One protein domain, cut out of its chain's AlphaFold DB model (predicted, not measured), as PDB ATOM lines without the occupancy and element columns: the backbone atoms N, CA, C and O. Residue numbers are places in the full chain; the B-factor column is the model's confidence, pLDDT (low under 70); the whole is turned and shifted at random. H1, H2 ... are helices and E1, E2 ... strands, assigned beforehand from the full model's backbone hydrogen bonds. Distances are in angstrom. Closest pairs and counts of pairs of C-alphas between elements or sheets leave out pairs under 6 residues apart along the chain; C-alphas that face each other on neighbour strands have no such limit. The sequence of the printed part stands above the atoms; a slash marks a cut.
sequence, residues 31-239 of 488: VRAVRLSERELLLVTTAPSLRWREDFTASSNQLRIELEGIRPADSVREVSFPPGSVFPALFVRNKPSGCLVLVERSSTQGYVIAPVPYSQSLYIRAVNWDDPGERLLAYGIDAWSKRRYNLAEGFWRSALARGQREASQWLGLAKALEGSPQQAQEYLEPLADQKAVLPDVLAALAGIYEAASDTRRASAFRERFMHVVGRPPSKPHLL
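This is residues 31 to 239 of the 488 residues of an uncharacterized protein of Chlorobi bacterium (UniProt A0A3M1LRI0). Two antiparallel sheets stand partly face to face as a loose sandwich at one end of the domain, and six helices folded back and forth make the other end. The four-stranded sheet E1 E2 E9 E8 is in the middle, between the five-stranded sheet E3 E4 E7 E6 E5 and most of the helices, with H1 packed over E8. The printed part has 209 residues, with nine named strands, E1 to E9, then six named helices, H1 to H6: a mixed class. It is compact, with a radius of gyration of the C-alphas of 16.7 A and spans of 47 by 38 by 31 A.

E1, residues 32 to 35, and E2, residues 40 to 44, are a hairpin, with N 34 and O 42 2.8 A apart. E3, residues 52 to 55, and E4, residues 62 to 68, are another, with N 53 and O 66 2.9 A apart. E5, residues 78 to 80, E6, residues 89 to 95, and E7, residues 98 to 104, are a meander, each strand the antiparallel neighbour of the one before; N 79 and O 90 are 2.8 A apart, as are N 100 and O 93. E4 E5 E6 E7 are a Greek key, the first strand being the antiparallel neighbour of the fourth, with N 65 and O 101 2.8 A apart. This sheet is strongly twisted. E8, residues 110 to 116, and E9, residues 121 to 127, are a hairpin, with N 123 and O 114 2.8 A apart; E9 also neighbours E2, with N 43 and O 122 2.8 A apart. H1, residues 132 to 145, is on one face of this second sheet, two layers, at a height of 8.5 A; its closest C-alpha pair with E8 is Ser 145 and Ala 114, 4.9 A. H1 to H5 are an up and down bundle, each running against the one before: H2, residues 149 to 161, H3, residues 167 to 177, H4, residues 181 to 191, and H5, residues 199 to 211. H1 and H2 touch at a shallow tilt of 20 degrees, with C-alphas 140 and 152 closest at 3.9 A. H6, residues 215 to 229, touches H5, with C-alphas 206 and 218 closest at 4.1 A. Every O i to N i+4 pair is within hydrogen-bond range in H1, H2, H3, H5 and H6, and 5 of 7 in H4.

E1 begins at C-alpha 32, (18.295, 24.533, -10.479). E7 is 19.7 A long and H1 19.9 A. H6, 20.5 A long, ends at C-alpha 229, (26.001, 21.888, -11.594).

The C-alphas farthest apart, those of Ser 59 and Ser 213, are 50.7 A apart. The printed part has no cut, and no link is long. Mean pLDDT of the printed part is 88.6; residues 31, 48, 73 to 76 and 107 are under 70.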
ATOM      1  N   VAL A  31      15.164  21.467  -9.350       66.31
ATOM      2  CA  VAL A  31      15.359  22.036 -10.693       66.31
ATOM      3  C   VAL A  31      16.141  23.345 -10.558       66.31
ATOM      4  O   VAL A  31      15.545  24.400 -10.387       66.31
ATOM      5  N   ARG A  32      17.476  23.309 -10.537       76.00
ATOM      6  CA  ARG A  32      18.295  24.533 -10.479       76.00
ATOM      7  C   ARG A  32      18.396  25.130 -11.880       76.00
ATOM      8  O   ARG A  32      18.808  24.446 -12.807       76.00
ATOM      9  N   ALA A  33      18.083  26.410 -12.031       82.56
ATOM     10  CA  ALA A  33      18.299  27.126 -13.281       82.56
ATOM     11  C   ALA A  33      19.708  27.745 -13.295       82.56
ATOM     12  O   ALA A  33      20.069  28.508 -12.399       82.56
ATOM     13  N   VAL A  34      20.517  27.402 -14.296       85.94
ATOM     14  CA  VAL A  34      21.861  27.950 -14.507       85.94
ATOM     15  C   VAL A  34      21.873  28.699 -15.829       85.94
ATOM     16  O   VAL A  34      21.663  28.113 -16.889       85.94
ATOM     17  N   ARG A  35      22.139  30.002 -15.774       87.50
ATOM     18  CA  ARG A  35      22.347  30.813 -16.973       87.50
ATOM     19  C   ARG A  35      23.760  30.582 -17.503       87.50
ATOM     20  O   ARG A  35      24.721  30.776 -16.761       87.50
ATOM     21  N   LEU A  36      23.877  30.185 -18.770       87.25
ATOM     22  CA  LEU A  36      25.170  29.959 -19.431       87.25
ATOM     23  C   LEU A  36      25.616  31.194 -20.224       87.25
ATOM     24  O   LEU A  36      26.780  31.583 -20.171       87.25
ATOM     25  N   SER A  37      24.676  31.849 -20.907       87.56
ATOM     26  CA  SER A  37      24.903  33.085 -21.663       87.56
ATOM     27  C   SER A  37      23.642  33.958 -21.668       87.56
ATOM     28  O   SER A  37      22.710  33.728 -20.901       87.56
ATOM     29  N   GLU A  38      23.594  35.018 -22.474       87.50
ATOM     30  CA  GLU A  38      22.377  35.836 -22.644       87.50
ATOM     31  C   GLU A  38      21.221  35.069 -23.297       87.50
ATOM     32  O   GLU A  38      20.059  35.404 -23.050       87.50
ATOM     33  N   ARG A  39      21.549  34.037 -24.086       89.12
ATOM     34  CA  ARG A  39      20.620  33.268 -24.924       89.12
ATOM     35  C   ARG A  39      20.491  31.806 -24.508       89.12
ATOM     36  O   ARG A  39      19.797  31.054 -25.181       89.12
ATOM     37  N   GLU A  40      21.166  31.380 -23.444       91.25
ATOM     38  CA  GLU A  40      21.245  29.970 -23.060       91.25
ATOM     39  C   GLU A  40      20.975  29.765 -21.576       91.25
ATOM     40  O   GLU A  40      21.554  30.423 -20.702       91.25
ATOM     41  N   LEU A  41      20.132  28.775 -21.313       91.31
ATOM     42  CA  LEU A  41      19.672  28.385 -19.998       91.31
ATOM     43  C   LEU A  41      19.807  26.869 -19.841       91.31
ATOM     44  O   LEU A  41      19.488  26.100 -20.744       91.31
ATOM     45  N   LEU A  42      20.260  26.435 -18.670       91.81
ATOM     46  CA  LEU A  42      20.349  25.033 -18.297       91.81
ATOM     47  C   LEU A  42      19.461  24.771 -17.080       91.81
ATOM     48  O   LEU A  42      19.676  25.342 -16.012       91.81
ATOM     49  N   LEU A  43      18.477  23.889 -17.231       90.25
ATOM     50  CA  LEU A  43      17.631  23.409 -16.142       90.25
ATOM     51  C   LEU A  43      18.222  22.119 -15.583       90.25
ATOM     52  O   LEU A  43      18.060  21.039 -16.153       90.25
ATOM     53  N   VAL A  44      18.930  22.237 -14.467       87.31
ATOM     54  CA  VAL A  44      19.586  21.123 -13.791       87.31
ATOM     55  C   VAL A  44      18.589  20.376 -12.934       87.31
ATOM     56  O   VAL A  44      18.011  20.965 -12.030       87.31
ATOM     57  N   THR A  45      18.421  19.078 -13.179       80.12
ATOM     58  CA  THR A  45      17.474  18.238 -12.431       80.12
ATOM     59  C   THR A  45      18.201  17.128 -11.698       80.12
ATOM     60  O   THR A  45      19.134  16.554 -12.243       80.12
ATOM     61  N   THR A  46      17.775  16.747 -10.499       74.44
ATOM     62  CA  THR A  46      18.356  15.581  -9.806       74.44
ATOM     63  C   THR A  46      17.712  14.247 -10.193       74.44
ATOM     64  O   THR A  46      18.044  13.215  -9.613       74.44
ATOM     65  N   ALA A  47      16.795  14.245 -11.165       72.25
ATOM     66  CA  ALA A  47      16.096  13.041 -11.588       72.25
ATOM     67  C   ALA A  47      17.048  12.075 -12.322       72.25
ATOM     68  O   ALA A  47      17.841  12.519 -13.153       72.25
ATOM     69  N   PRO A  48      16.957  10.755 -12.072       66.56
ATOM     70  CA  PRO A  48      17.825   9.766 -12.716       66.56
ATOM     71  C   PRO A  48      17.561   9.642 -14.223       66.56
ATOM     72  O   PRO A  48      18.457   9.272 -14.978       66.56
ATOM     73  N   SER A  49      16.341   9.959 -14.662       71.62
ATOM     74  CA  SER A  49      15.954  10.043 -16.067       71.62
ATOM     75  C   SER A  49      15.077  11.272 -16.277       71.62
ATOM     76  O   SER A  49      14.025  11.388 -15.646       71.62
ATOM     77  N   LEU A  50      15.491  12.161 -17.176       80.69
ATOM     78  CA  LEU A  50      14.745  13.364 -17.514       80.69
ATOM     79  C   LEU A  50      13.691  13.046 -18.580       80.69
ATOM     80  O   LEU A  50      14.028  12.721 -19.719       80.69
ATOM     81  N   ARG A  51      12.416  13.149 -18.205       84.38
ATOM     82  CA  ARG A  51      11.282  13.129 -19.131       84.38
ATOM     83  C   ARG A  51      10.655  14.507 -19.140       84.38
ATOM     84  O   ARG A  51      10.395  15.070 -18.078       84.38
ATOM     85  N   TRP A  52      10.451  15.047 -20.331       88.38
ATOM     86  CA  TRP A  52       9.925  16.388 -20.494       88.38
ATOM     87  C   TRP A  52       8.999  16.460 -21.699       88.38
ATOM     88  O   TRP A  52       9.133  15.681 -22.646       88.38
ATOM     89  N   ARG A  53       8.069  17.409 -21.649       87.44
ATOM     90  CA  ARG A  53       7.222  17.789 -22.775       87.44
ATOM     91  C   ARG A  53       7.070  19.299 -22.824       87.44
ATOM     92  O   ARG A  53       6.970  19.952 -21.785       87.44
ATOM     93  N   GLU A  54       7.046  19.835 -24.031       86.00
ATOM     94  CA  GLU A  54       6.618  21.208 -24.270       86.00
ATOM     95  C   GLU A  54       5.093  21.280 -24.262       86.00
ATOM     96  O   GLU A  54       4.410  20.439 -24.850       86.00
ATOM     97  N   ASP A  55       4.565  22.289 -23.579       80.50
ATOM     98  CA  ASP A  55       3.158  22.655 -23.631       80.50
ATOM     99  C   ASP A  55       2.994  23.844 -24.587       80.50
ATOM    100  O   ASP A  55       3.317  24.991 -24.268       80.50
ATOM    101  N   PHE A  56       2.496  23.542 -25.786       75.62
ATOM    102  CA  PHE A  56       2.325  24.499 -26.880       75.62
ATOM    103  C   PHE A  56       1.117  25.432 -26.708       75.62
ATOM    104  O   PHE A  56       0.899  26.292 -27.554       75.62
ATOM    105  N   THR A  57       0.344  25.304 -25.623       74.00
ATOM    106  CA  THR A  57      -0.759  26.235 -25.303       74.00
ATOM    107  C   THR A  57      -0.270  27.563 -24.710       74.00
ATOM    108  O   THR A  57      -1.063  28.447 -24.391       74.00
ATOM    109  N   ALA A  58       1.042  27.707 -24.517       74.94
ATOM    110  CA  ALA A  58       1.657  28.896 -23.953       74.94
ATOM    111  C   ALA A  58       1.492  30.134 -24.850       74.94
ATOM    112  O   ALA A  58       1.552  30.054 -26.076       74.94
ATOM    113  N   SER A  59       1.377  31.312 -24.228       77.25
ATOM    114  CA  SER A  59       1.480  32.591 -24.940       77.25
ATOM    115  C   SER A  59       2.827  32.709 -25.662       77.25
ATOM    116  O   SER A  59       3.828  32.186 -25.174       77.25
ATOM    117  N   SER A  60       2.904  33.493 -26.736       76.00
ATOM    118  CA  SER A  60       4.140  33.702 -27.511       76.00
ATOM    119  C   SER A  60       5.350  34.174 -26.686       76.00
ATOM    120  O   SER A  60       6.482  33.903 -27.084       76.00
ATOM    121  N   ASN A  61       5.138  34.798 -25.523       83.25
ATOM    122  CA  ASN A  61       6.186  35.305 -24.623       83.25
ATOM    123  C   ASN A  61       6.563  34.329 -23.502       83.25
ATOM    124  O   ASN A  61       7.329  34.677 -22.603       83.25
ATOM    125  N   GLN A  62       6.013  33.118 -23.523       87.06
ATOM    126  CA  GLN A  62       6.251  32.109 -22.504       87.06
ATOM    127  C   GLN A  62       6.549  30.766 -23.153       87.06
ATOM    128  O   GLN A  62       5.924  30.358 -24.126       87.06
ATOM    129  N   LEU A  63       7.495  30.055 -22.562       88.50
ATOM    130  CA  LEU A  63       7.769  28.663 -22.847       88.50
ATOM    131  C   LEU A  63       7.321  27.837 -21.643       88.50
ATOM    132  O   LEU A  63       7.770  28.067 -20.520       88.50
ATOM    133  N   ARG A  64       6.421  26.880 -21.874       90.31
ATOM    134  CA  ARG A  64       5.924  25.969 -20.843       90.31
ATOM    135  C   ARG A  64       6.548  24.597 -21.034       90.31
ATOM    136  O   ARG A  64       6.351  23.959 -22.063       90.31
ATOM    137  N   ILE A  65       7.294  24.146 -20.035       90.62
ATOM    138  CA  ILE A  65       7.975  22.853 -20.044       90.62
ATOM    139  C   ILE A  65       7.482  22.062 -18.848       90.62
ATOM    140  O   ILE A  65       7.691  22.451 -17.700       90.62
ATOM    141  N   GLU A  66       6.844  20.932 -19.098       89.19
ATOM    142  CA  GLU A  66       6.500  20.000 -18.036       89.19
ATOM    143  C   GLU A  66       7.598  18.956 -17.896       89.19
ATOM    144  O   GLU A  66       7.957  18.291 -18.865       89.19
ATOM    145  N   LEU A  67       8.116  18.812 -16.679       87.19
ATOM    146  CA  LEU A  67       9.061  17.768 -16.313       87.19
ATOM    147  C   LEU A  67       8.312  16.701 -15.513       87.19
ATOM    148  O   LEU A  67       7.765  16.971 -14.440       87.19
ATOM    149  N   GLU A  68       8.273  15.484 -16.042       85.19
ATOM    150  CA  GLU A  68       7.502  14.384 -15.464       85.19
ATOM    151  C   GLU A  68       8.267  13.709 -14.322       85.19
ATOM    152  O   GLU A  68       9.461  13.431 -14.424       85.19
ATOM    153  N   GLY A  69       7.571  13.404 -13.226       77.19
ATOM    154  CA  GLY A  69       8.145  12.704 -12.073       77.19
ATOM    155  C   GLY A  69       9.126  13.537 -11.241       77.19
ATOM    156  O   GLY A  69       9.786  12.992 -10.359       77.19
ATOM    157  N   ILE A  70       9.222  14.845 -11.496       78.50
ATOM    158  CA  ILE A  70      10.121  15.769 -10.795       78.50
ATOM    159  C   ILE A  70       9.310  16.642  -9.842       78.50
ATOM    160  O   ILE A  70       8.350  17.280 -10.261       78.50
ATOM    161  N   ARG A  71       9.699  16.704  -8.564       76.38
ATOM    162  CA  ARG A  71       9.160  17.697  -7.628       76.38
ATOM    163  C   ARG A  71      10.129  18.869  -7.485       76.38
ATOM    164  O   ARG A  71      11.283  18.629  -7.131       76.38
ATOM    165  N   PRO A  72       9.684  20.112  -7.730       72.25
ATOM    166  CA  PRO A  72      10.491  21.290  -7.495       72.25
ATOM    167  C   PRO A  72      10.726  21.444  -5.994       72.25
ATOM    168  O   PRO A  72       9.820  21.210  -5.194       72.25
ATOM    169  N   ALA A  73      11.928  21.857  -5.603       68.38
ATOM    170  CA  ALA A  73      12.129  22.225  -4.211       68.38
ATOM    171  C   ALA A  73      11.514  23.591  -3.925       68.38
ATOM    172  O   ALA A  73      11.452  24.460  -4.800       68.38
ATOM    173  N   ASP A  74      11.148  23.806  -2.666       64.88
ATOM    174  CA  ASP A  74      10.526  25.050  -2.223       64.88
ATOM    175  C   ASP A  74      11.387  26.297  -2.478       64.88
ATOM    176  O   ASP A  74      10.844  27.390  -2.609       64.88
ATOM    177  N   SER A  75      12.708  26.140  -2.615       63.16
ATOM    178  CA  SER A  75      13.653  27.233  -2.850       63.16
ATOM    179  C   SER A  75      13.760  27.709  -4.304       63.16
ATOM    180  O   SER A  75      14.465  28.682  -4.545       63.16
ATOM    181  N   VAL A  76      13.136  27.036  -5.284       68.19
ATOM    182  CA  VAL A  76      13.274  27.378  -6.722       68.19
ATOM    183  C   VAL A  76      11.926  27.649  -7.379       68.19
ATOM    184  O   VAL A  76      11.646  27.214  -8.492       68.19
ATOM    185  N   ARG A  77      11.048  28.357  -6.669       75.50
ATOM    186  CA  ARG A  77       9.738  28.748  -7.209       75.50
ATOM    187  C   ARG A  77       9.848  29.855  -8.252       75.50
ATOM    188  O   ARG A  77       9.065  29.860  -9.197       75.50
ATOM    189  N   GLU A  78      10.829  30.738  -8.103       83.38
ATOM    190  CA  GLU A  78      11.056  31.875  -8.987       83.38
ATOM    191  C   GLU A  78      12.551  32.185  -9.091       83.38
ATOM    192  O   GLU A  78      13.276  32.161  -8.095       83.38
ATOM    193  N   VAL A  79      13.012  32.454 -10.312       83.31
ATOM    194  CA  VAL A  79      14.377  32.881 -10.614       83.31
ATOM    195  C   VAL A  79      14.302  34.035 -11.603       83.31
ATOM    196  O   VAL A  79      13.892  33.845 -12.746       83.31
ATOM    197  N   SER A  80      14.728  35.220 -11.179       85.56
ATOM    198  CA  SER A  80      14.893  36.379 -12.060       85.56
ATOM    199  C   SER A  80      16.336  36.452 -12.556       85.56
ATOM    200  O   SER A  80      17.284  36.268 -11.785       85.56
ATOM    201  N   PHE A  81      16.523  36.733 -13.843       84.12
ATOM    202  CA  PHE A  81      17.841  36.873 -14.452       84.12
ATOM    203  C   PHE A  81      18.228  38.351 -14.620       84.12
ATOM    204  O   PHE A  81      17.357  39.213 -14.736       84.12
ATOM    205  N   PRO A  82      19.538  38.670 -14.652       81.88
ATOM    206  CA  PRO A  82      20.002  40.036 -14.874       81.88
ATOM    207  C   PRO A  82      19.440  40.655 -16.165       81.88
ATOM    208  O   PRO A  82      19.257  39.926 -17.151       81.88
ATOM    209  N   PRO A  83      19.253  41.989 -16.199       77.06
ATOM    210  CA  PRO A  83      18.763  42.697 -17.379       77.06
ATOM    211  C   PRO A  83      19.625  42.404 -18.618       77.06
ATOM    212  O   PRO A  83      20.841  42.238 -18.516       77.06
ATOM    213  N   GLY A  84      18.979  42.310 -19.786       76.38
ATOM    214  CA  GLY A  84      19.615  41.945 -21.062       76.38
ATOM    215  C   GLY A  84      19.590  40.447 -21.397       76.38
ATOM    216  O   GLY A  84      20.002  40.064 -22.487       76.38
ATOM    217  N   SER A  85      19.090  39.583 -20.507       83.56
ATOM    218  CA  SER A  85      18.836  38.181 -20.862       83.56
ATOM    219  C   SER A  85      17.601  38.045 -21.750       83.56
ATOM    220  O   SER A  85      16.579  38.678 -21.494       83.56
ATOM    221  N   VAL A  86      17.670  37.152 -22.741       86.94
ATOM    222  CA  VAL A  86      16.499  36.757 -23.544       86.94
ATOM    223  C   VAL A  86      15.459  36.023 -22.693       86.94
ATOM    224  O   VAL A  86      14.267  36.094 -22.989       86.94
ATOM    225  N   PHE A  87      15.904  35.373 -21.615       88.38
ATOM    226  CA  PHE A  87      15.064  34.734 -20.606       88.38
ATOM    227  C   PHE A  87      15.072  35.586 -19.329       88.38
ATOM    228  O   PHE A  87      15.978  35.428 -18.512       88.38
ATOM    229  N   PRO A  88      14.136  36.536 -19.150       85.44
ATOM    230  CA  PRO A  88      14.150  37.448 -18.005       85.44
ATOM    231  C   PRO A  88      13.796  36.763 -16.683       85.44
ATOM    232  O   PRO A  88      14.363  37.111 -15.648       85.44
ATOM    233  N   ALA A  89      12.896  35.779 -16.705       87.75
ATOM    234  CA  ALA A  89      12.452  35.087 -15.507       87.75
ATOM    235  C   ALA A  89      12.059  33.635 -15.787       87.75
ATOM    236  O   ALA A  89      11.716  33.247 -16.907       87.75
ATOM    237  N   LEU A  90      12.109  32.832 -14.732       89.00
ATOM    238  CA  LEU A  90      11.660  31.453 -14.712       89.00
ATOM    239  C   LEU A  90      10.829  31.209 -13.455       89.00
ATOM    240  O   LEU A  90      11.265  31.520 -12.349       89.00
ATOM    241  N   PHE A  91       9.668  30.583 -13.624       87.62
ATOM    242  CA  PHE A  91       8.785  30.180 -12.535       87.62
ATOM    243  C   PHE A  91       8.600  28.670 -12.549       87.62
ATOM    244  O   PHE A  91       8.366  28.079 -13.603       87.62
ATOM    245  N   VAL A  92       8.648  28.035 -11.382       86.62
ATOM    246  CA  VAL A  92       8.420  26.594 -11.256       86.62
ATOM    247  C   VAL A  92       7.217  26.333 -10.369       86.62
ATOM    248  O   VAL A  92       7.136  26.793  -9.230       86.62
ATOM    249  N   ARG A  93       6.265  25.563 -10.895       84.69
ATOM    250  CA  ARG A  93       5.031  25.185 -10.210       84.69
ATOM    251  C   ARG A  93       4.954  23.675 -10.035       84.69
ATOM    252  O   ARG A  93       5.359  22.901 -10.899       84.69
ATOM    253  N   ASN A  94       4.385  23.262  -8.910       83.00
ATOM    254  CA  ASN A  94       4.038  21.867  -8.665       83.00
ATOM    255  C   ASN A  94       2.878  21.431  -9.569       83.00
ATOM    256  O   ASN A  94       1.900  22.163  -9.712       83.00
ATOM    257  N   LYS A  95       2.959  20.219 -10.125       81.94
ATOM    258  CA  LYS A  95       1.878  19.564 -10.875       81.94
ATOM    259  C   LYS A  95       1.714  18.122 -10.363       81.94
ATOM    260  O   LYS A  95       2.695  17.527  -9.928       81.94
ATOM    261  N   PRO A  96       0.516  17.505 -10.399       76.94
ATOM    262  CA  PRO A  96       0.348  16.127  -9.922       76.94
ATOM    263  C   PRO A  96       1.291  15.111 -10.589       76.94
ATOM    264  O   PRO A  96       1.754  14.179  -9.937       76.94
ATOM    265  N   SER A  97       1.605  15.320 -11.870       77.00
ATOM    266  CA  SER A  97       2.516  14.508 -12.688       77.00
ATOM    267  C   SER A  97       4.003  14.857 -12.526       77.00
ATOM    268  O   SER A  97       4.840  14.130 -13.056       77.00
ATOM    269  N   GLY A  98       4.360  15.937 -11.821       83.00
ATOM    270  CA  GLY A  98       5.737  16.426 -11.733       83.00
ATOM    271  C   GLY A  98       5.820  17.934 -11.483       83.00
ATOM    272  O   GLY A  98       5.237  18.449 -10.527       83.00
ATOM    273  N   CYS A  99       6.534  18.659 -12.342       85.75
ATOM    274  CA  CYS A  99       6.651  20.110 -12.234       85.75
ATOM    275  C   CYS A  99       6.455  20.806 -13.579       85.75
ATOM    276  O   CYS A  99       6.840  20.292 -14.626       85.75
ATOM    277  N   LEU A 100       5.875  22.000 -13.536       87.25
ATOM    278  CA  LEU A 100       5.729  22.887 -14.679       87.25
ATOM    279  C   LEU A 100       6.730  24.031 -14.543       87.25
ATOM    280  O   LEU A 100       6.681  24.780 -13.570       87.25
ATOM    281  N   VAL A 101       7.617  24.164 -15.520       89.19
ATOM    282  CA  VAL A 101       8.560  25.271 -15.652       89.19
ATOM    283  C   VAL A 101       8.001  26.247 -16.682       89.19
ATOM    284  O   VAL A 101       7.751  25.881 -17.829       89.19
ATOM    285  N   LEU A 102       7.789  27.486 -16.258       89.62
ATOM    286  CA  LEU A 102       7.378  28.607 -17.089       89.62
ATOM    287  C   LEU A 102       8.611  29.483 -17.301       89.62
ATOM    288  O   LEU A 102       9.106  30.077 -16.348       89.62
ATOM    289  N   VAL A 103       9.120  29.548 -18.524       89.75
ATOM    290  CA  VAL A 103      10.244  30.420 -18.881       89.75
ATOM    291  C   VAL A 103       9.682  31.614 -19.635       89.75
ATOM    292  O   VAL A 103       9.103  31.452 -20.709       89.75
ATOM    293  N   GLU A 104       9.826  32.810 -19.076       89.31
ATOM    294  CA  GLU A 104       9.517  34.032 -19.811       89.31
ATOM    295  C   GLU A 104      10.572  34.267 -20.885       89.31
ATOM    296  O   GLU A 104      11.746  33.932 -20.707       89.31
ATOM    297  N   ARG A 105      10.163  34.855 -22.009       85.62
ATOM    298  CA  ARG A 105      11.068  35.197 -23.104       85.62
ATOM    299  C   ARG A 105      10.658  36.480 -23.810       85.62
ATOM    300  O   ARG A 105       9.473  36.802 -23.901       85.62
ATOM    301  N   SER A 106      11.634  37.171 -24.390       74.44
ATOM    302  CA  SER A 106      11.354  38.249 -25.341       74.44
ATOM    303  C   SER A 106      10.793  37.674 -26.649       74.44
ATOM    304  O   SER A 106      11.388  36.763 -27.224       74.44
ATOM    305  N   SER A 107       9.675  38.224 -27.126       63.56
ATOM    306  CA  SER A 107       8.817  37.708 -28.211       63.56
ATOM    307  C   SER A 107       9.467  37.490 -29.588       63.56
ATOM    308  O   SER A 107       8.826  36.942 -30.480       63.56
ATOM    309  N   THR A 108      10.706  37.937 -29.795       72.94
ATOM    310  CA  THR A 108      11.318  38.071 -31.126       72.94
ATOM    311  C   THR A 108      12.199  36.899 -31.550       72.94
ATOM    312  O   THR A 108      12.560  36.822 -32.719       72.94
ATOM    313  N   GLN A 109      12.561  35.991 -30.641       80.00
ATOM    314  CA  GLN A 109      13.484  34.890 -30.936       80.00
ATOM    315  C   GLN A 109      12.802  33.527 -30.811       80.00
ATOM    316  O   GLN A 109      11.953  33.305 -29.944       80.00
ATOM    317  N   GLY A 110      13.199  32.599 -31.683       87.50
ATOM    318  CA  GLY A 110      12.831  31.196 -31.564       87.50
ATOM    319  C   GLY A 110      13.593  30.501 -30.443       87.50
ATOM    320  O   GLY A 110      14.386  31.118 -29.735       87.50
ATOM    321  N   TYR A 111      13.376  29.199 -30.279       90.75
ATOM    322  CA  TYR A 111      14.083  28.417 -29.273       90.75
ATOM    323  C   TYR A 111      14.241  26.958 -29.688       90.75
ATOM    324  O   TYR A 111      13.492  26.451 -30.523       90.75
ATOM    325  N   VAL A 112      15.212  26.296 -29.068       92.94
ATOM    326  CA  VAL A 112      15.391  24.844 -29.111       92.94
ATOM    327  C   VAL A 112      15.656  24.309 -27.714       92.94
ATOM    328  O   VAL A 112      16.264  24.986 -26.879       92.94
ATOM    329  N   ILE A 113      15.202  23.081 -27.477       93.19
ATOM    330  CA  ILE A 113      15.351  22.381 -26.208       93.19
ATOM    331  C   ILE A 113      15.976  21.012 -26.461       93.19
ATOM    332  O   ILE A 113      15.537  20.265 -27.337       93.19
ATOM    333  N   ALA A 114      16.990  20.660 -25.676       93.19
ATOM    334  CA  ALA A 114      17.611  19.346 -25.742       93.19
ATOM    335  C   ALA A 114      18.054  18.841 -24.363       93.19
ATOM    336  O   ALA A 114      18.559  19.616 -23.551       93.19
ATOM    337  N   PRO A 115      17.918  17.533 -24.083       91.81
ATOM    338  CA  PRO A 115      18.524  16.939 -22.904       91.81
ATOM    339  C   PRO A 115      20.044  16.830 -23.084       91.81
ATOM    340  O   PRO A 115      20.528  16.441 -24.153       91.81
ATOM    341  N   VAL A 116      20.788  17.118 -22.015       92.31
ATOM    342  CA  VAL A 116      22.248  16.976 -21.980       92.31
ATOM    343  C   VAL A 116      22.673  15.819 -21.053       92.31
ATOM    344  O   VAL A 116      22.118  15.661 -19.957       92.31
ATOM    345  N   PRO A 117      23.589  14.942 -21.505       89.94
ATOM    346  CA  PRO A 117      23.721  13.586 -20.969       89.94
ATOM    347  C   PRO A 117      24.529  13.450 -19.668       89.94
ATOM    348  O   PRO A 117      24.221  12.571 -18.861       89.94
ATOM    349  N   TYR A 118      25.546  14.282 -19.438       91.25
ATOM    350  CA  TYR A 118      26.420  14.208 -18.257       91.25
ATOM    351  C   TYR A 118      25.875  14.990 -17.065       91.25
ATOM    352  O   TYR A 118      26.144  14.644 -15.914       91.25
ATOM    353  N   SER A 119      25.125  16.063 -17.313       89.62
ATOM    354  CA  SER A 119      24.461  16.811 -16.246       89.62
ATOM    355  C   SER A 119      23.006  16.417 -16.040       89.62
ATOM    356  O   SER A 119      22.391  17.026 -15.171       89.62
ATOM    357  N   GLN A 120      22.441  15.461 -16.796       87.44
ATOM    358  CA  GLN A 120      21.008  15.077 -16.788       87.44
ATOM    359  C   GLN A 120      20.075  16.294 -16.666       87.44
ATOM    360  O   GLN A 120      19.180  16.366 -15.817       87.44
ATOM    361  N   SER A 121      20.379  17.301 -17.476       90.00
ATOM    362  CA  SER A 121      19.756  18.620 -17.444       90.00
ATOM    363  C   SER A 121      19.048  18.888 -18.764       90.00
ATOM    364  O   SER A 121      19.305  18.219 -19.767       90.00
ATOM    365  N   LEU A 122      18.158  19.875 -18.767       92.31
ATOM    366  CA  LEU A 122      17.521  20.368 -19.979       92.31
ATOM    367  C   LEU A 122      18.217  21.650 -20.430       92.31
ATOM    368  O   LEU A 122      18.216  22.642 -19.706       92.31
ATOM    369  N   TYR A 123      18.820  21.626 -21.606       94.00
ATOM    370  CA  TYR A 123      19.408  22.801 -22.230       94.00
ATOM    371  C   TYR A 123      18.365  23.506 -23.095       94.00
ATOM    372  O   TYR A 123      17.675  22.862 -23.884       94.00
ATOM    373  N   ILE A 124      18.262  24.822 -22.939       93.62
ATOM    374  CA  ILE A 124      17.346  25.698 -23.665       93.62
ATOM    375  C   ILE A 124      18.176  26.821 -24.280       93.62
ATOM    376  O   ILE A 124      18.912  27.514 -23.574       93.62
ATOM    377  N   ARG A 125      18.036  27.024 -25.589       92.81
ATOM    378  CA  ARG A 125      18.712  28.103 -26.319       92.81
ATOM    379  C   ARG A 125      17.712  28.916 -27.117       92.81
ATOM    380  O   ARG A 125      16.884  28.341 -27.815       92.81
ATOM    381  N   ALA A 126      17.828  30.237 -27.044       91.94
ATOM    382  CA  ALA A 126      17.162  31.149 -27.959       91.94
ATOM    383  C   ALA A 126      17.901  31.183 -29.306       91.94
ATOM    384  O   ALA A 126      19.133  31.216 -29.347       91.94
ATOM    385  N   VAL A 127      17.144  31.152 -30.400       91.81
ATOM    386  CA  VAL A 127      17.653  30.992 -31.766       91.81
ATOM    387  C   VAL A 127      17.150  32.128 -32.637       91.81
ATOM    388  O   VAL A 127      15.945  32.393 -32.694       91.81
ATOM    389  N   ASN A 128      18.068  32.761 -33.361       90.69
ATOM    390  CA  ASN A 128      17.719  33.613 -34.481       90.69
ATOM    391  C   ASN A 128      17.580  32.768 -35.758       90.69
ATOM    392  O   ASN A 128      18.576  32.350 -36.343       90.69
ATOM    393  N   TRP A 129      16.346  32.520 -36.204       90.06
ATOM    394  CA  TRP A 129      16.078  31.704 -37.397       90.06
ATOM    395  C   TRP A 129      16.510  32.360 -38.717       90.06
ATOM    396  O   TRP A 129      16.646  31.659 -39.728       90.06
ATOM    397  N   ASP A 130      16.751  33.673 -38.694       90.69
ATOM    398  CA  ASP A 130      17.224  34.434 -39.849       90.69
ATOM    399  C   ASP A 130      18.730  34.241 -40.086       90.69
ATOM    400  O   ASP A 130      19.192  34.352 -41.223       90.69
ATOM    401  N   ASP A 131      19.504  33.902 -39.045       92.12
ATOM    402  CA  ASP A 131      20.916  33.548 -39.198       92.12
ATOM    403  C   ASP A 131      21.037  32.079 -39.637       92.12
ATOM    404  O   ASP A 131      20.634  31.162 -38.910       92.12
ATOM    405  N   PRO A 132      21.602  31.797 -40.823       91.69
ATOM    406  CA  PRO A 132      21.609  30.442 -41.344       91.69
ATOM    407  C   PRO A 132      22.573  29.520 -40.585       91.69
ATOM    408  O   PRO A 132      22.376  28.306 -40.580       91.69
ATOM    409  N   GLY A 133      23.612  30.063 -39.944       92.19
ATOM    410  CA  GLY A 133      24.482  29.288 -39.070       92.19
ATOM    411  C   GLY A 133      23.745  28.870 -37.797       92.19
ATOM    412  O   GLY A 133      23.764  27.690 -37.444       92.19
ATOM    413  N   GLU A 134      23.075  29.812 -37.127       94.00
ATOM    414  CA  GLU A 134      22.279  29.527 -35.927       94.00
ATOM    415  C   GLU A 134      21.142  28.548 -36.232       94.00
ATOM    416  O   GLU A 134      20.901  27.629 -35.448       94.00
ATOM    417  N   ARG A 135      20.493  28.676 -37.394       94.81
ATOM    418  CA  ARG A 135      19.471  27.730 -37.857       94.81
ATOM    419  C   ARG A 135      20.013  26.305 -37.991       94.81
ATOM    420  O   ARG A 135      19.374  25.370 -37.514       94.81
ATOM    421  N   LEU A 136      21.187  26.120 -38.601       95.94
ATOM    422  CA  LEU A 136      21.822  24.797 -38.711       95.94
ATOM    423  C   LEU A 136      22.195  24.238 -37.333       95.94
ATOM    424  O   LEU A 136      21.927  23.071 -37.050       95.94
ATOM    425  N   LEU A 137      22.752  25.070 -36.449       96.38
ATOM    426  CA  LEU A 137      23.029  24.679 -35.067       96.38
ATOM    427  C   LEU A 137      21.747  24.199 -34.363       96.38
ATOM    428  O   LEU A 137      21.746  23.135 -33.741       96.38
ATOM    429  N   ALA A 138      20.657  24.953 -34.505       95.88
ATOM    430  CA  ALA A 138      19.353  24.645 -33.933       95.88
ATOM    431  C   ALA A 138      18.763  23.337 -34.481       95.88
ATOM    432  O   ALA A 138      18.310  22.505 -33.696       95.88
ATOM    433  N   TYR A 139      18.832  23.100 -35.796       95.94
ATOM    434  CA  TYR A 139      18.413  21.828 -36.392       95.94
ATOM    435  C   TYR A 139      19.235  20.644 -35.888       95.94
ATOM    436  O   TYR A 139      18.674  19.574 -35.652       95.94
ATOM    437  N   GLY A 140      20.536  20.828 -35.655       96.88
ATOM    438  CA  GLY A 140      21.355  19.790 -35.041       96.88
ATOM    439  C   GLY A 140      20.924  19.474 -33.603       96.88
ATOM    440  O   GLY A 140      20.788  18.307 -33.240       96.88
ATOM    441  N   ILE A 141      20.626  20.499 -32.798       96.00
ATOM    442  CA  ILE A 141      20.141  20.341 -31.414       96.00
ATOM    443  C   ILE A 141      18.762  19.654 -31.376       96.00
ATOM    444  O   ILE A 141      18.532  18.765 -30.555       96.00
ATOM    445  N   ASP A 142      17.855  20.013 -32.282       94.38
ATOM    446  CA  ASP A 142      16.543  19.368 -32.414       94.38
ATOM    447  C   ASP A 142      16.658  17.908 -32.895       94.38
ATOM    448  O   ASP A 142      16.006  17.007 -32.363       94.38
ATOM    449  N   ALA A 143      17.542  17.624 -33.855       93.31
ATOM    450  CA  ALA A 143      17.826  16.256 -34.276       93.31
ATOM    451  C   ALA A 143      18.387  15.412 -33.117       93.31
ATOM    452  O   ALA A 143      17.988  14.256 -32.947       93.31
ATOM    453  N   TRP A 144      19.254  15.998 -32.286       93.75
ATOM    454  CA  TRP A 144      19.781  15.369 -31.076       93.75
ATOM    455  C   TRP A 144      18.681  15.037 -30.064       93.75
ATOM    456  O   TRP A 144      18.621  13.905 -29.578       93.75
ATOM    457  N   SER A 145      17.766  15.973 -29.782       91.00
ATOM    458  CA  SER A 145      16.655  15.739 -28.845       91.00
ATOM    459  C   SER A 145      15.740  14.593 -29.308       91.00
ATOM    460  O   SER A 145      15.236  13.819 -28.491       91.00
ATOM    461  N   LYS A 146      15.624  14.411 -30.630       89.69
ATOM    462  CA  LYS A 146      14.889  13.325 -31.301       89.69
ATOM    463  C   LYS A 146      15.709  12.047 -31.507       89.69
ATOM    464  O   LYS A 146      15.240  11.136 -32.188       89.69
ATOM    465  N   ARG A 147      16.914  11.961 -30.928       90.12
ATOM    466  CA  ARG A 147      17.846  10.819 -31.030       90.12
ATOM    467  C   ARG A 147      18.289  10.488 -32.462       90.12
ATOM    468  O   ARG A 147      18.673   9.360 -32.753       90.12
ATOM    469  N   ARG A 148      18.249  11.463 -33.373       91.12
ATOM    470  CA  ARG A 148      18.714  11.334 -34.765       91.12
ATOM    471  C   ARG A 148      20.169  11.791 -34.867       91.12
ATOM    472  O   ARG A 148      20.467  12.797 -35.510       91.12
ATOM    473  N   TYR A 149      21.068  11.067 -34.203       90.12
ATOM    474  CA  TYR A 149      22.448  11.508 -33.962       90.12
ATOM    475  C   TYR A 149      23.254  11.766 -35.244       90.12
ATOM    476  O   TYR A 149      23.929  12.787 -35.333       90.12
ATOM    477  N   ASN A 150      23.097  10.931 -36.277       87.69
ATOM    478  CA  ASN A 150      23.772  11.134 -37.567       87.69
ATOM    479  C   ASN A 150      23.370  12.453 -38.241       87.69
ATOM    480  O   ASN A 150      24.212  13.165 -38.783       87.69
ATOM    481  N   LEU A 151      22.074  12.792 -38.200       90.75
ATOM    482  CA  LEU A 151      21.582  14.056 -38.751       90.75
ATOM    483  C   LEU A 151      22.094  15.239 -37.933       90.75
ATOM    484  O   LEU A 151      22.501  16.247 -38.505       90.75
ATOM    485  N   ALA A 152      22.091  15.099 -36.604       95.25
ATOM    486  CA  ALA A 152      22.602  16.120 -35.700       95.25
ATOM    487  C   ALA A 152      24.065  16.460 -36.012       95.25
ATOM    488  O   ALA A 152      24.405  17.631 -36.181       95.25
ATOM    489  N   GLU A 153      24.905  15.436 -36.187       94.56
ATOM    490  CA  GLU A 153      26.307  15.609 -36.552       94.56
ATOM    491  C   GLU A 153      26.481  16.338 -37.891       94.56
ATOM    492  O   GLU A 153      27.280  17.275 -37.974       94.56
ATOM    493  N   GLY A 154      25.719  15.954 -38.923       92.31
ATOM    494  CA  GLY A 154      25.749  16.625 -40.226       92.31
ATOM    495  C   GLY A 154      25.456  18.122 -40.106       92.31
ATOM    496  O   GLY A 154      26.252  18.950 -40.553       92.31
ATOM    497  N   PHE A 155      24.372  18.478 -39.412       96.81
ATOM    498  CA  PHE A 155      24.003  19.876 -39.187       96.81
ATOM    499  C   PHE A 155      25.055  20.658 -38.399       96.81
ATOM    500  O   PHE A 155      25.369  21.794 -38.759       96.81
ATOM    501  N   TRP A 156      25.640  20.070 -37.352       97.44
ATOM    502  CA  TRP A 156      26.663  20.750 -36.558       97.44
ATOM    503  C   TRP A 156      27.967  20.963 -37.321       97.44
ATOM    504  O   TRP A 156      28.571  22.027 -37.190       97.44
ATOM    505  N   ARG A 157      28.389  20.020 -38.171       96.06
ATOM    506  CA  ARG A 157      29.541  20.235 -39.062       96.06
ATOM    507  C   ARG A 157      29.286  21.397 -40.021       96.06
ATOM    508  O   ARG A 157      30.146  22.264 -40.169       96.06
ATOM    509  N   SER A 158      28.094  21.462 -40.618       95.56
ATOM    510  CA  SER A 158      27.703  22.577 -41.490       95.56
ATOM    511  C   SER A 158      27.627  23.911 -40.742       95.56
ATOM    512  O   SER A 158      28.079  24.928 -41.266       95.56
ATOM    513  N   ALA A 159      27.107  23.925 -39.511       95.88
ATOM    514  CA  ALA A 159      27.066  25.117 -38.665       95.88
ATOM    515  C   ALA A 159      28.480  25.606 -38.306       95.88
ATOM    516  O   ALA A 159      28.775  26.797 -38.427       95.88
ATOM    517  N   LEU A 160      29.380  24.685 -37.941       94.62
ATOM    518  CA  LEU A 160      30.774  24.994 -37.622       94.62
ATOM    519  C   LEU A 160      31.515  25.584 -38.831       94.62
ATOM    520  O   LEU A 160      32.224  26.578 -38.687       94.62
ATOM    521  N   ALA A 161      31.293  25.033 -40.030       94.25
ATOM    522  CA  ALA A 161      31.851  25.557 -41.280       94.25
ATOM    523  C   ALA A 161      31.375  26.986 -41.602       94.25
ATOM    524  O   ALA A 161      32.077  27.733 -42.281       94.25
ATOM    525  N   ARG A 162      30.208  27.391 -41.083       93.56
ATOM    526  CA  ARG A 162      29.676  28.762 -41.176       93.56
ATOM    527  C   ARG A 162      30.092  29.665 -40.010       93.56
ATOM    528  O   ARG A 162      29.589  30.777 -39.895       93.56
ATOM    529  N   GLY A 163      31.014  29.217 -39.156       92.12
ATOM    530  CA  GLY A 163      31.581  30.016 -38.068       92.12
ATOM    531  C   GLY A 163      30.855  29.906 -36.724       92.12
ATOM    532  O   GLY A 163      31.265  30.578 -35.778       92.12
ATOM    533  N   GLN A 164      29.834  29.049 -36.598       93.12
ATOM    534  CA  GLN A 164      29.127  28.829 -35.330       93.12
ATOM    535  C   GLN A 164      29.940  27.911 -34.417       93.12
ATOM    536  O   GLN A 164      29.873  26.682 -34.505       93.12
ATOM    537  N   ARG A 165      30.751  28.510 -33.540       90.75
ATOM    538  CA  ARG A 165      31.707  27.779 -32.694       90.75
ATOM    539  C   ARG A 165      31.017  26.860 -31.694       90.75
ATOM    540  O   ARG A 165      31.563  25.806 -31.386       90.75
ATOM    541  N   GLU A 166      29.814  27.190 -31.239       91.62
ATOM    542  CA  GLU A 166      29.041  26.369 -30.303       91.62
ATOM    543  C   GLU A 166      28.677  25.001 -30.881       91.62
ATOM    544  O   GLU A 166      28.460  24.060 -30.124       91.62
ATOM    545  N   ALA A 167      28.675  24.835 -32.205       94.94
ATOM    546  CA  ALA A 167      28.496  23.523 -32.817       94.94
ATOM    547  C   ALA A 167      29.607  22.532 -32.416       94.94
ATOM    548  O   ALA A 167      29.348  21.335 -32.292       94.94
ATOM    549  N   SER A 168      30.825  23.018 -32.138       95.50
ATOM    550  CA  SER A 168      31.939  22.167 -31.693       95.50
ATOM    551  C   SER A 168      31.678  21.507 -30.337       95.50
ATOM    552  O   SER A 168      32.070  20.360 -30.139       95.50
ATOM    553  N   GLN A 169      30.940  22.161 -29.431       95.62
ATOM    554  CA  GLN A 169      30.617  21.578 -28.125       95.62
ATOM    555  C   GLN A 169      29.708  20.353 -28.282       95.62
ATOM    556  O   GLN A 169      29.912  19.330 -27.635       95.62
ATOM    557  N   TRP A 170      28.743  20.431 -29.199       96.44
ATOM    558  CA  TRP A 170      27.812  19.346 -29.482       96.44
ATOM    559  C   TRP A 170      28.478  18.196 -30.237       96.44
ATOM    560  O   TRP A 170      28.280  17.037 -29.877       96.44
ATOM    561  N   LEU A 171      29.337  18.509 -31.213       96.12
ATOM    562  CA  LEU A 171      30.164  17.515 -31.903       96.12
ATOM    563  C   LEU A 171      31.079  16.770 -30.929       96.12
ATOM    564  O   LEU A 171      31.103  15.542 -30.922       96.12
ATOM    565  N   GLY A 172      31.794  17.498 -30.071       96.06
ATOM    566  CA  GLY A 172      32.690  16.900 -29.090       96.06
ATOM    567  C   GLY A 172      31.961  16.006 -28.085       96.06
ATOM    568  O   GLY A 172      32.438  14.914 -27.776       96.06
ATOM    569  N   LEU A 173      30.768  16.411 -27.630       95.94
ATOM    570  CA  LEU A 173      29.921  15.577 -26.773       95.94
ATOM    571  C   LEU A 173      29.435  14.313 -27.485       95.94
ATOM    572  O   LEU A 173      29.508  13.232 -26.903       95.94
ATOM    573  N   ALA A 174      28.988  14.419 -28.738       95.19
ATOM    574  CA  ALA A 174      28.598  13.255 -29.530       95.19
ATOM    575  C   ALA A 174      29.770  12.271 -29.686       95.19
ATOM    576  O   ALA A 174      29.621  11.091 -29.371       95.19
ATOM    577  N   LYS A 175      30.970  12.758 -30.035       95.38
ATOM    578  CA  LYS A 175      32.176  11.919 -30.150       95.38
ATOM    579  C   LYS A 175      32.603  11.280 -28.836       95.38
ATOM    580  O   LYS A 175      33.042  10.130 -28.842       95.38
ATOM    581  N   ALA A 176      32.423  11.963 -27.707       94.19
ATOM    582  CA  ALA A 176      32.680  11.370 -26.399       94.19
ATOM    583  C   ALA A 176      31.739  10.182 -26.125       94.19
ATOM    584  O   ALA A 176      32.173   9.158 -25.597       94.19
ATOM    585  N   LEU A 177      30.471  10.293 -26.527       92.88
ATOM    586  CA  LEU A 177      29.447   9.267 -26.303       92.88
ATOM    587  C   LEU A 177      29.493   8.123 -27.321       92.88
ATOM    588  O   LEU A 177      29.053   7.021 -27.008       92.88
ATOM    589  N   GLU A 178      30.049   8.357 -28.506       92.44
ATOM    590  CA  GLU A 178      30.383   7.316 -29.490       92.44
ATOM    591  C   GLU A 178      31.604   6.472 -29.079       92.44
ATOM    592  O   GLU A 178      31.916   5.481 -29.740       92.44
ATOM    593  N   GLY A 179      32.318   6.861 -28.016       91.06
ATOM    594  CA  GLY A 179      33.549   6.195 -27.587       91.06
ATOM    595  C   GLY A 179      34.792   6.608 -28.380       91.06
ATOM    596  O   GLY A 179      35.768   5.860 -28.406       91.06
ATOM    597  N   SER A 180      34.785   7.798 -28.991       93.25
ATOM    598  CA  SER A 180      35.898   8.377 -29.759       93.25
ATOM    599  C   SER A 180      36.591   9.513 -28.979       93.25
ATOM    600  O   SER A 180      36.462  10.684 -29.348       93.25
ATOM    601  N   PRO A 181      37.341   9.218 -27.893       92.94
ATOM    602  CA  PRO A 181      37.840  10.236 -26.964       92.94
ATOM    603  C   PRO A 181      38.852  11.206 -27.587       92.94
ATOM    604  O   PRO A 181      38.890  12.363 -27.184       92.94
ATOM    605  N   GLN A 182      39.640  10.768 -28.576       93.88
ATOM    606  CA  GLN A 182      40.615  11.630 -29.259       93.88
ATOM    607  C   GLN A 182      39.918  12.736 -30.060       93.88
ATOM    608  O   GLN A 182      40.184  13.912 -29.842       93.88
ATOM    609  N   GLN A 183      38.955  12.366 -30.911       94.38
ATOM    610  CA  GLN A 183      38.164  13.337 -31.674       94.38
ATOM    611  C   GLN A 183      37.349  14.240 -30.745       94.38
ATOM    612  O   GLN A 183      37.248  15.442 -30.970       94.38
ATOM    613  N   ALA A 184      36.783  13.680 -29.672       95.94
ATOM    614  CA  ALA A 184      36.078  14.469 -28.672       95.94
ATOM    615  C   ALA A 184      36.992  15.533 -28.045       95.94
ATOM    616  O   ALA A 184      36.601  16.692 -27.936       95.94
ATOM    617  N   GLN A 185      38.219  15.165 -27.678       96.12
ATOM    618  CA  GLN A 185      39.185  16.092 -27.101       96.12
ATOM    619  C   GLN A 185      39.526  17.243 -28.059       96.12
ATOM    620  O   GLN A 185      39.531  18.391 -27.621       96.12
ATOM    621  N   GLU A 186      39.736  16.966 -29.350       95.75
ATOM    622  CA  GLU A 186      40.039  17.990 -30.366       95.75
ATOM    623  C   GLU A 186      38.963  19.083 -30.446       95.75
ATOM    624  O   GLU A 186      39.286  20.266 -30.558       95.75
ATOM    625  N   TYR A 187      37.686  18.705 -30.338       95.69
ATOM    626  CA  TYR A 187      36.581  19.665 -30.337       95.69
ATOM    627  C   TYR A 187      36.400  20.382 -28.994       95.69
ATOM    628  O   TYR A 187      36.028  21.554 -28.972       95.69
ATOM    629  N   LEU A 188      36.619  19.689 -27.871       96.19
ATOM    630  CA  LEU A 188      36.255  20.186 -26.541       96.19
ATOM    631  C   LEU A 188      37.366  20.981 -25.844       96.19
ATOM    632  O   LEU A 188      37.068  21.941 -25.133       96.19
ATOM    633  N   GLU A 189      38.637  20.613 -26.022       94.25
ATOM    634  CA  GLU A 189      39.769  21.254 -25.334       94.25
ATOM    635  C   GLU A 189      39.873  22.765 -25.638       94.25
ATOM    636  O   GLU A 189      40.009  23.536 -24.686       94.25
ATOM    637  N   PRO A 190      39.679  23.248 -26.887       93.38
ATOM    638  CA  PRO A 190      39.681  24.686 -27.187       93.38
ATOM    639  C   PRO A 190      38.540  25.476 -26.528       93.38
ATOM    640  O   PRO A 190      38.600  26.705 -26.425       93.38
ATOM    641  N   LEU A 191      37.470  24.795 -26.113       92.31
ATOM    642  CA  LEU A 191      36.328  25.418 -25.449       92.31
ATOM    643  C   LEU A 191      36.532  25.522 -23.943       92.31
ATOM    644  O   LEU A 191      35.914  26.369 -23.314       92.31
ATOM    645  N   ALA A 192      37.398  24.697 -23.357       88.62
ATOM    646  CA  ALA A 192      37.477  24.490 -21.917       88.62
ATOM    647  C   ALA A 192      37.713  25.771 -21.096       88.62
ATOM    648  O   ALA A 192      37.318  25.823 -19.931       88.62
ATOM    649  N   ASP A 193      38.321  26.805 -21.675       86.06
ATOM    650  CA  ASP A 193      38.627  28.072 -20.996       86.06
ATOM    651  C   ASP A 193      37.581  29.174 -21.223       86.06
ATOM    652  O   ASP A 193      37.657  30.254 -20.631       86.06
ATOM    653  N   GLN A 194      36.574  28.924 -22.059       86.44
ATOM    654  CA  GLN A 194      35.522  29.896 -22.333       86.44
ATOM    655  C   GLN A 194      34.514  29.953 -21.173       86.44
ATOM    656  O   GLN A 194      34.186  28.949 -20.540       86.44
ATOM    657  N   LYS A 195      34.007  31.159 -20.876       77.75
ATOM    658  CA  LYS A 195      33.060  31.384 -19.766       77.75
ATOM    659  C   LYS A 195      31.662  30.817 -20.038       77.75
ATOM    660  O   LYS A 195      31.002  30.386 -19.100       77.75
ATOM    661  N   ALA A 196      31.221  30.842 -21.295       81.50
ATOM    662  CA  ALA A 196      29.888  30.426 -21.727       81.50
ATOM    663  C   ALA A 196      29.956  29.055 -22.412       81.50
ATOM    664  O   ALA A 196      29.815  28.947 -23.625       81.50
ATOM    665  N   VAL A 197      30.257  28.015 -21.636       89.12
ATOM    666  CA  VAL A 197      30.397  26.640 -22.139       89.12
ATOM    667  C   VAL A 197      29.425  25.745 -21.410       89.12
ATOM    668  O   VAL A 197      29.244  25.864 -20.195       89.12
ATOM    669  N   LEU A 198      28.824  24.818 -22.149       93.62
ATOM    670  CA  LEU A 198      27.966  23.807 -21.561       93.62
ATOM    671  C   LEU A 198      28.761  22.983 -20.524       93.62
ATOM    672  O   LEU A 198      29.797  22.415 -20.874       93.62
ATOM    673  N   PRO A 199      28.303  22.855 -19.264       93.75
ATOM    674  CA  PRO A 199      29.045  22.137 -18.226       93.75
ATOM    675  C   PRO A 199      29.388  20.697 -18.617       93.75
ATOM    676  O   PRO A 199      30.447  20.198 -18.249       93.75
ATOM    677  N   ASP A 200      28.550  20.048 -19.423       94.88
ATOM    678  CA  ASP A 200      28.791  18.706 -19.960       94.88
ATOM    679  C   ASP A 200      30.118  18.584 -20.720       94.88
ATOM    680  O   ASP A 200      30.723  17.518 -20.690       94.88
ATOM    681  N   VAL A 201      30.627  19.663 -21.324       96.19
ATOM    682  CA  VAL A 201      31.968  19.691 -21.931       96.19
ATOM    683  C   VAL A 201      33.044  19.400 -20.885       96.19
ATOM    684  O   VAL A 201      33.938  18.589 -21.117       96.19
ATOM    685  N   LEU A 202      32.934  20.011 -19.702       96.00
ATOM    686  CA  LEU A 202      33.858  19.784 -18.588       96.00
ATOM    687  C   LEU A 202      33.740  18.348 -18.068       96.00
ATOM    688  O   LEU A 202      34.749  17.719 -17.760       96.00
ATOM    689  N   ALA A 203      32.521  17.808 -17.996       95.88
ATOM    690  CA  ALA A 203      32.300  16.422 -17.590       95.88
ATOM    691  C   ALA A 203      32.894  15.417 -18.588       95.88
ATOM    692  O   ALA A 203      33.543  14.454 -18.173       95.88
ATOM    693  N   ALA A 204      32.715  15.656 -19.890       96.31
ATOM    694  CA  ALA A 204      33.287  14.835 -20.948       96.31
ATOM    695  C   ALA A 204      34.822  14.885 -20.922       96.31
ATOM    696  O   ALA A 204      35.457  13.834 -20.896       96.31
ATOM    697  N   LEU A 205      35.421  16.079 -20.822       96.75
ATOM    698  CA  LEU A 205      36.872  16.237 -20.675       96.75
ATOM    699  C   LEU A 205      37.399  15.537 -19.418       96.75
ATOM    700  O   LEU A 205      38.416  14.850 -19.485       96.75
ATOM    701  N   ALA A 206      36.696  15.639 -18.284       96.56
ATOM    702  CA  ALA A 206      37.070  14.919 -17.070       96.56
ATOM    703  C   ALA A 206      37.107  13.397 -17.295       96.56
ATOM    704  O   ALA A 206      38.053  12.746 -16.862       96.56
ATOM    705  N   GLY A 207      36.113  12.842 -17.999       94.81
ATOM    706  CA  GLY A 207      36.074  11.424 -18.361       94.81
ATOM    707  C   GLY A 207      37.180  11.014 -19.340       94.81
ATOM    708  O   GLY A 207      37.788   9.961 -19.165       94.81
ATOM    709  N   ILE A 208      37.487  11.858 -20.331       95.62
ATOM    710  CA  ILE A 208      38.572  11.630 -21.298       95.62
ATOM    711  C   ILE A 208      39.930  11.586 -20.583       95.62
ATOM    712  O   ILE A 208      40.685  10.631 -20.761       95.62
ATOM    713  N   TYR A 209      40.231  12.568 -19.727       96.50
ATOM    714  CA  TYR A 209      41.494  12.592 -18.981       96.50
ATOM    715  C   TYR A 209      41.583  11.485 -17.926       96.50
ATOM    716  O   TYR A 209      42.668  10.958 -17.691       96.50
ATOM    717  N   GLU A 210      40.460  11.082 -17.326       94.94
ATOM    718  CA  GLU A 210      40.411   9.926 -16.425       94.94
ATOM    719  C   GLU A 210      40.755   8.629 -17.170       94.94
ATOM    720  O   GLU A 210      41.582   7.854 -16.693       94.94
ATOM    721  N   ALA A 211      40.206   8.426 -18.373       92.62
ATOM    722  CA  ALA A 211      40.559   7.295 -19.232       92.62
ATOM    723  C   ALA A 211      42.030   7.338 -19.689       92.62
ATOM    724  O   ALA A 211      42.674   6.296 -19.804       92.62
ATOM    725  N   ALA A 212      42.588   8.537 -19.884       94.38
ATOM    726  CA  ALA A 212      44.002   8.752 -20.196       94.38
ATOM    727  C   ALA A 212      44.938   8.669 -18.969       94.38
ATOM    728  O   ALA A 212      46.142   8.874 -19.107       94.38
ATOM    729  N   SER A 213      44.416   8.359 -17.775       95.62
ATOM    730  CA  SER A 213      45.164   8.327 -16.505       95.62
ATOM    731  C   SER A 213      45.772   9.672 -16.058       95.62
ATOM    732  O   SER A 213      46.601   9.697 -15.148       95.62
ATOM    733  N   ASP A 214      45.334  10.806 -16.618       96.44
ATOM    734  CA  ASP A 214      45.681  12.150 -16.131       96.44
ATOM    735  C   ASP A 214      44.691  12.582 -15.036       96.44
ATOM    736  O   ASP A 214      43.743  13.347 -15.243       96.44
ATOM    737  N   THR A 215      44.914  12.064 -13.829       95.25
ATOM    738  CA  THR A 215      44.043  12.301 -12.668       95.25
ATOM    739  C   THR A 215      43.994  13.769 -12.244       95.25
ATOM    740  O   THR A 215      42.981  14.224 -11.704       95.25
ATOM    741  N   ARG A 216      45.056  14.542 -12.508       96.81
ATOM    742  CA  ARG A 216      45.131  15.962 -12.148       96.81
ATOM    743  C   ARG A 216      44.225  16.801 -13.041       96.81
ATOM    744  O   ARG A 216      43.457  17.610 -12.527       96.81
ATOM    745  N   ARG A 217      44.276  16.612 -14.362       95.75
ATOM    746  CA  ARG A 217      43.353  17.311 -15.271       95.75
ATOM    747  C   ARG A 217      41.919  16.837 -15.071       95.75
ATOM    748  O   ARG A 217      41.012  17.663 -15.001       95.75
ATOM    749  N   ALA A 218      41.720  15.529 -14.901       96.12
ATOM    750  CA  ALA A 218      40.397  14.963 -14.664       96.12
ATOM    751  C   ALA A 218      39.722  15.557 -13.415       96.12
ATOM    752  O   ALA A 218      38.561  15.968 -13.476       96.12
ATOM    753  N   SER A 219      40.449  15.652 -12.295       96.50
ATOM    754  CA  SER A 219      39.940  16.268 -11.060       96.50
ATOM    755  C   SER A 219      39.639  17.756 -11.237       96.50
ATOM    756  O   SER A 219      38.546  18.181 -10.874       96.50
ATOM    757  N   ALA A 220      40.521  18.520 -11.889       95.94
ATOM    758  CA  ALA A 220      40.294  19.943 -12.149       95.94
ATOM    759  C   ALA A 220      39.008  20.202 -12.960       95.94
ATOM    760  O   ALA A 220      38.199  21.061 -12.600       95.94
ATOM    761  N   PHE A 221      38.768  19.443 -14.034       96.38
ATOM    762  CA  PHE A 221      37.535  19.580 -14.819       96.38
ATOM    763  C   PHE A 221      36.294  19.118 -14.053       96.38
ATOM    764  O   PHE A 221      35.247  19.767 -14.126       96.38
ATOM    765  N   ARG A 222      36.410  18.045 -13.264       96.12
ATOM    766  CA  ARG A 222      35.326  17.547 -12.408       96.12
ATOM    767  C   ARG A 222      34.931  18.566 -11.338       96.12
ATOM    768  O   ARG A 222      33.743  18.773 -11.119       96.12
ATOM    769  N   GLU A 223      35.894  19.228 -10.706       95.56
ATOM    770  CA  GLU A 223      35.641  20.295  -9.731       95.56
ATOM    771  C   GLU A 223      34.927  21.489 -10.370       95.56
ATOM    772  O   GLU A 223      33.919  21.958  -9.841       95.56
ATOM    773  N   ARG A 224      35.375  21.929 -11.553       93.88
ATOM    774  CA  ARG A 224      34.706  23.004 -12.306       93.88
ATOM    775  C   ARG A 224      33.270  22.634 -12.682       93.88
ATOM    776  O   ARG A 224      32.374  23.463 -12.536       93.88
ATOM    777  N   PHE A 225      33.030  21.393 -13.108       93.88
ATOM    778  CA  PHE A 225      31.679  20.886 -13.355       93.88
ATOM    779  C   PHE A 225      30.815  20.935 -12.088       93.88
ATOM    780  O   PHE A 225      29.708  21.477 -12.113       93.88
ATOM    781  N   MET A 226      31.329  20.414 -10.968       92.75
ATOM    782  CA  MET A 226      30.613  20.391  -9.690       92.75
ATOM    783  C   MET A 226      30.307  21.797  -9.175       92.75
ATOM    784  O   MET A 226      29.238  22.006  -8.614       92.75
ATOM    785  N   HIS A 227      31.183  22.774  -9.410       91.25
ATOM    786  CA  HIS A 227      30.927  24.167  -9.048       91.25
ATOM    787  C   HIS A 227      29.701  24.742  -9.783       91.25
ATOM    788  O   HIS A 227      28.896  25.466  -9.195       91.25
ATOM    789  N   VAL A 228      29.520  24.397 -11.064       88.88
ATOM    790  CA  VAL A 228      28.393  24.892 -11.870       88.88
ATOM    791  C   VAL A 228      27.113  24.099 -11.600       88.88
ATOM    792  O   VAL A 228      26.071  24.686 -11.319       88.88
ATOM    793  N   VAL A 229      27.182  22.768 -11.647       88.56
ATOM    794  CA  VAL A 229      26.001  21.888 -11.594       88.56
ATOM    795  C   VAL A 229      25.610  21.530 -10.154       88.56
ATOM    796  O   VAL A 229      24.434  21.324  -9.869       88.56
ATOM    797  N   GLY A 230      26.559  21.521  -9.213       86.50
ATOM    798  CA  GLY A 230      26.335  21.207  -7.793       86.50
ATOM    799  C   GLY A 230      26.384  19.716  -7.443       86.50
ATOM    800  O   GLY A 230      26.066  19.343  -6.317       86.50
ATOM    801  N   ARG A 231      26.757  18.847  -8.390       86.44
ATOM    802  CA  ARG A 231      26.824  17.388  -8.208       86.44
ATOM    803  C   ARG A 231      27.866  16.754  -9.133       86.44
ATOM    804  O   ARG A 231      28.231  17.390 -10.122       86.44
ATOM    805  N   PRO A 232      28.346  15.528  -8.849       88.75
ATOM    806  CA  PRO A 232      29.248  14.819  -9.753       88.75
ATOM    807  C   PRO A 232      28.576  14.499 -11.104       88.75
ATOM    808  O   PRO A 232      27.351  14.356 -11.153       88.75
ATOM    809  N   PRO A 233      29.360  14.373 -12.192       89.56
ATOM    810  CA  PRO A 233      28.827  14.061 -13.516       89.56
ATOM    811  C   PRO A 233      28.218  12.656 -13.551       89.56
ATOM    812  O   PRO A 233      28.775  11.711 -12.983       89.56
ATOM    813  N   SER A 234      27.082  12.507 -14.234       87.12
ATOM    814  CA  SER A 234      26.512  11.192 -14.520       87.12
ATOM    815  C   SER A 234      27.352  10.455 -15.557       87.12
ATOM    816  O   SER A 234      28.086  11.057 -16.341       87.12
ATOM    817  N   LYS A 235      27.227   9.126 -15.571       86.31
ATOM    818  CA  LYS A 235      27.811   8.268 -16.605       86.31
ATOM    819  C   LYS A 235      26.730   7.956 -17.640       86.31
ATOM    820  O   LYS A 235      25.907   7.078 -17.372       86.31
ATOM    821  N   PRO A 236      26.657   8.698 -18.756       83.12
ATOM    822  CA  PRO A 236      25.671   8.420 -19.788       83.12
ATOM    823  C   PRO A 236      25.944   7.080 -20.477       83.12
ATOM    824  O   PRO A 236      27.077   6.597 -20.505       83.12
ATOM    825  N   HIS A 237      24.892   6.485 -21.037       82.38
ATOM    826  CA  HIS A 237      25.029   5.325 -21.912       82.38
ATOM    827  C   HIS A 237      25.716   5.739 -23.217       82.38
ATOM    828  O   HIS A 237      25.434   6.817 -23.744       82.38
ATOM    829  N   LEU A 238      26.610   4.885 -23.719       83.12
ATOM    830  CA  LEU A 238      27.241   5.090 -25.021       83.12
ATOM    831  C   LEU A 238      26.178   5.051 -26.122       83.12
ATOM    832  O   LEU A 238      25.194   4.314 -26.016       83.12
ATOM    833  N   LEU A 239      26.379   5.851 -27.166       80.81
ATOM    834  CA  LEU A 239      25.523   5.819 -28.344       80.81
ATOM    835  C   LEU A 239      25.769   4.509 -29.093       80.81
ATOM    836  O   LEU A 239      26.913   4.155 -29.383       80.81
TER     837      LEU A 239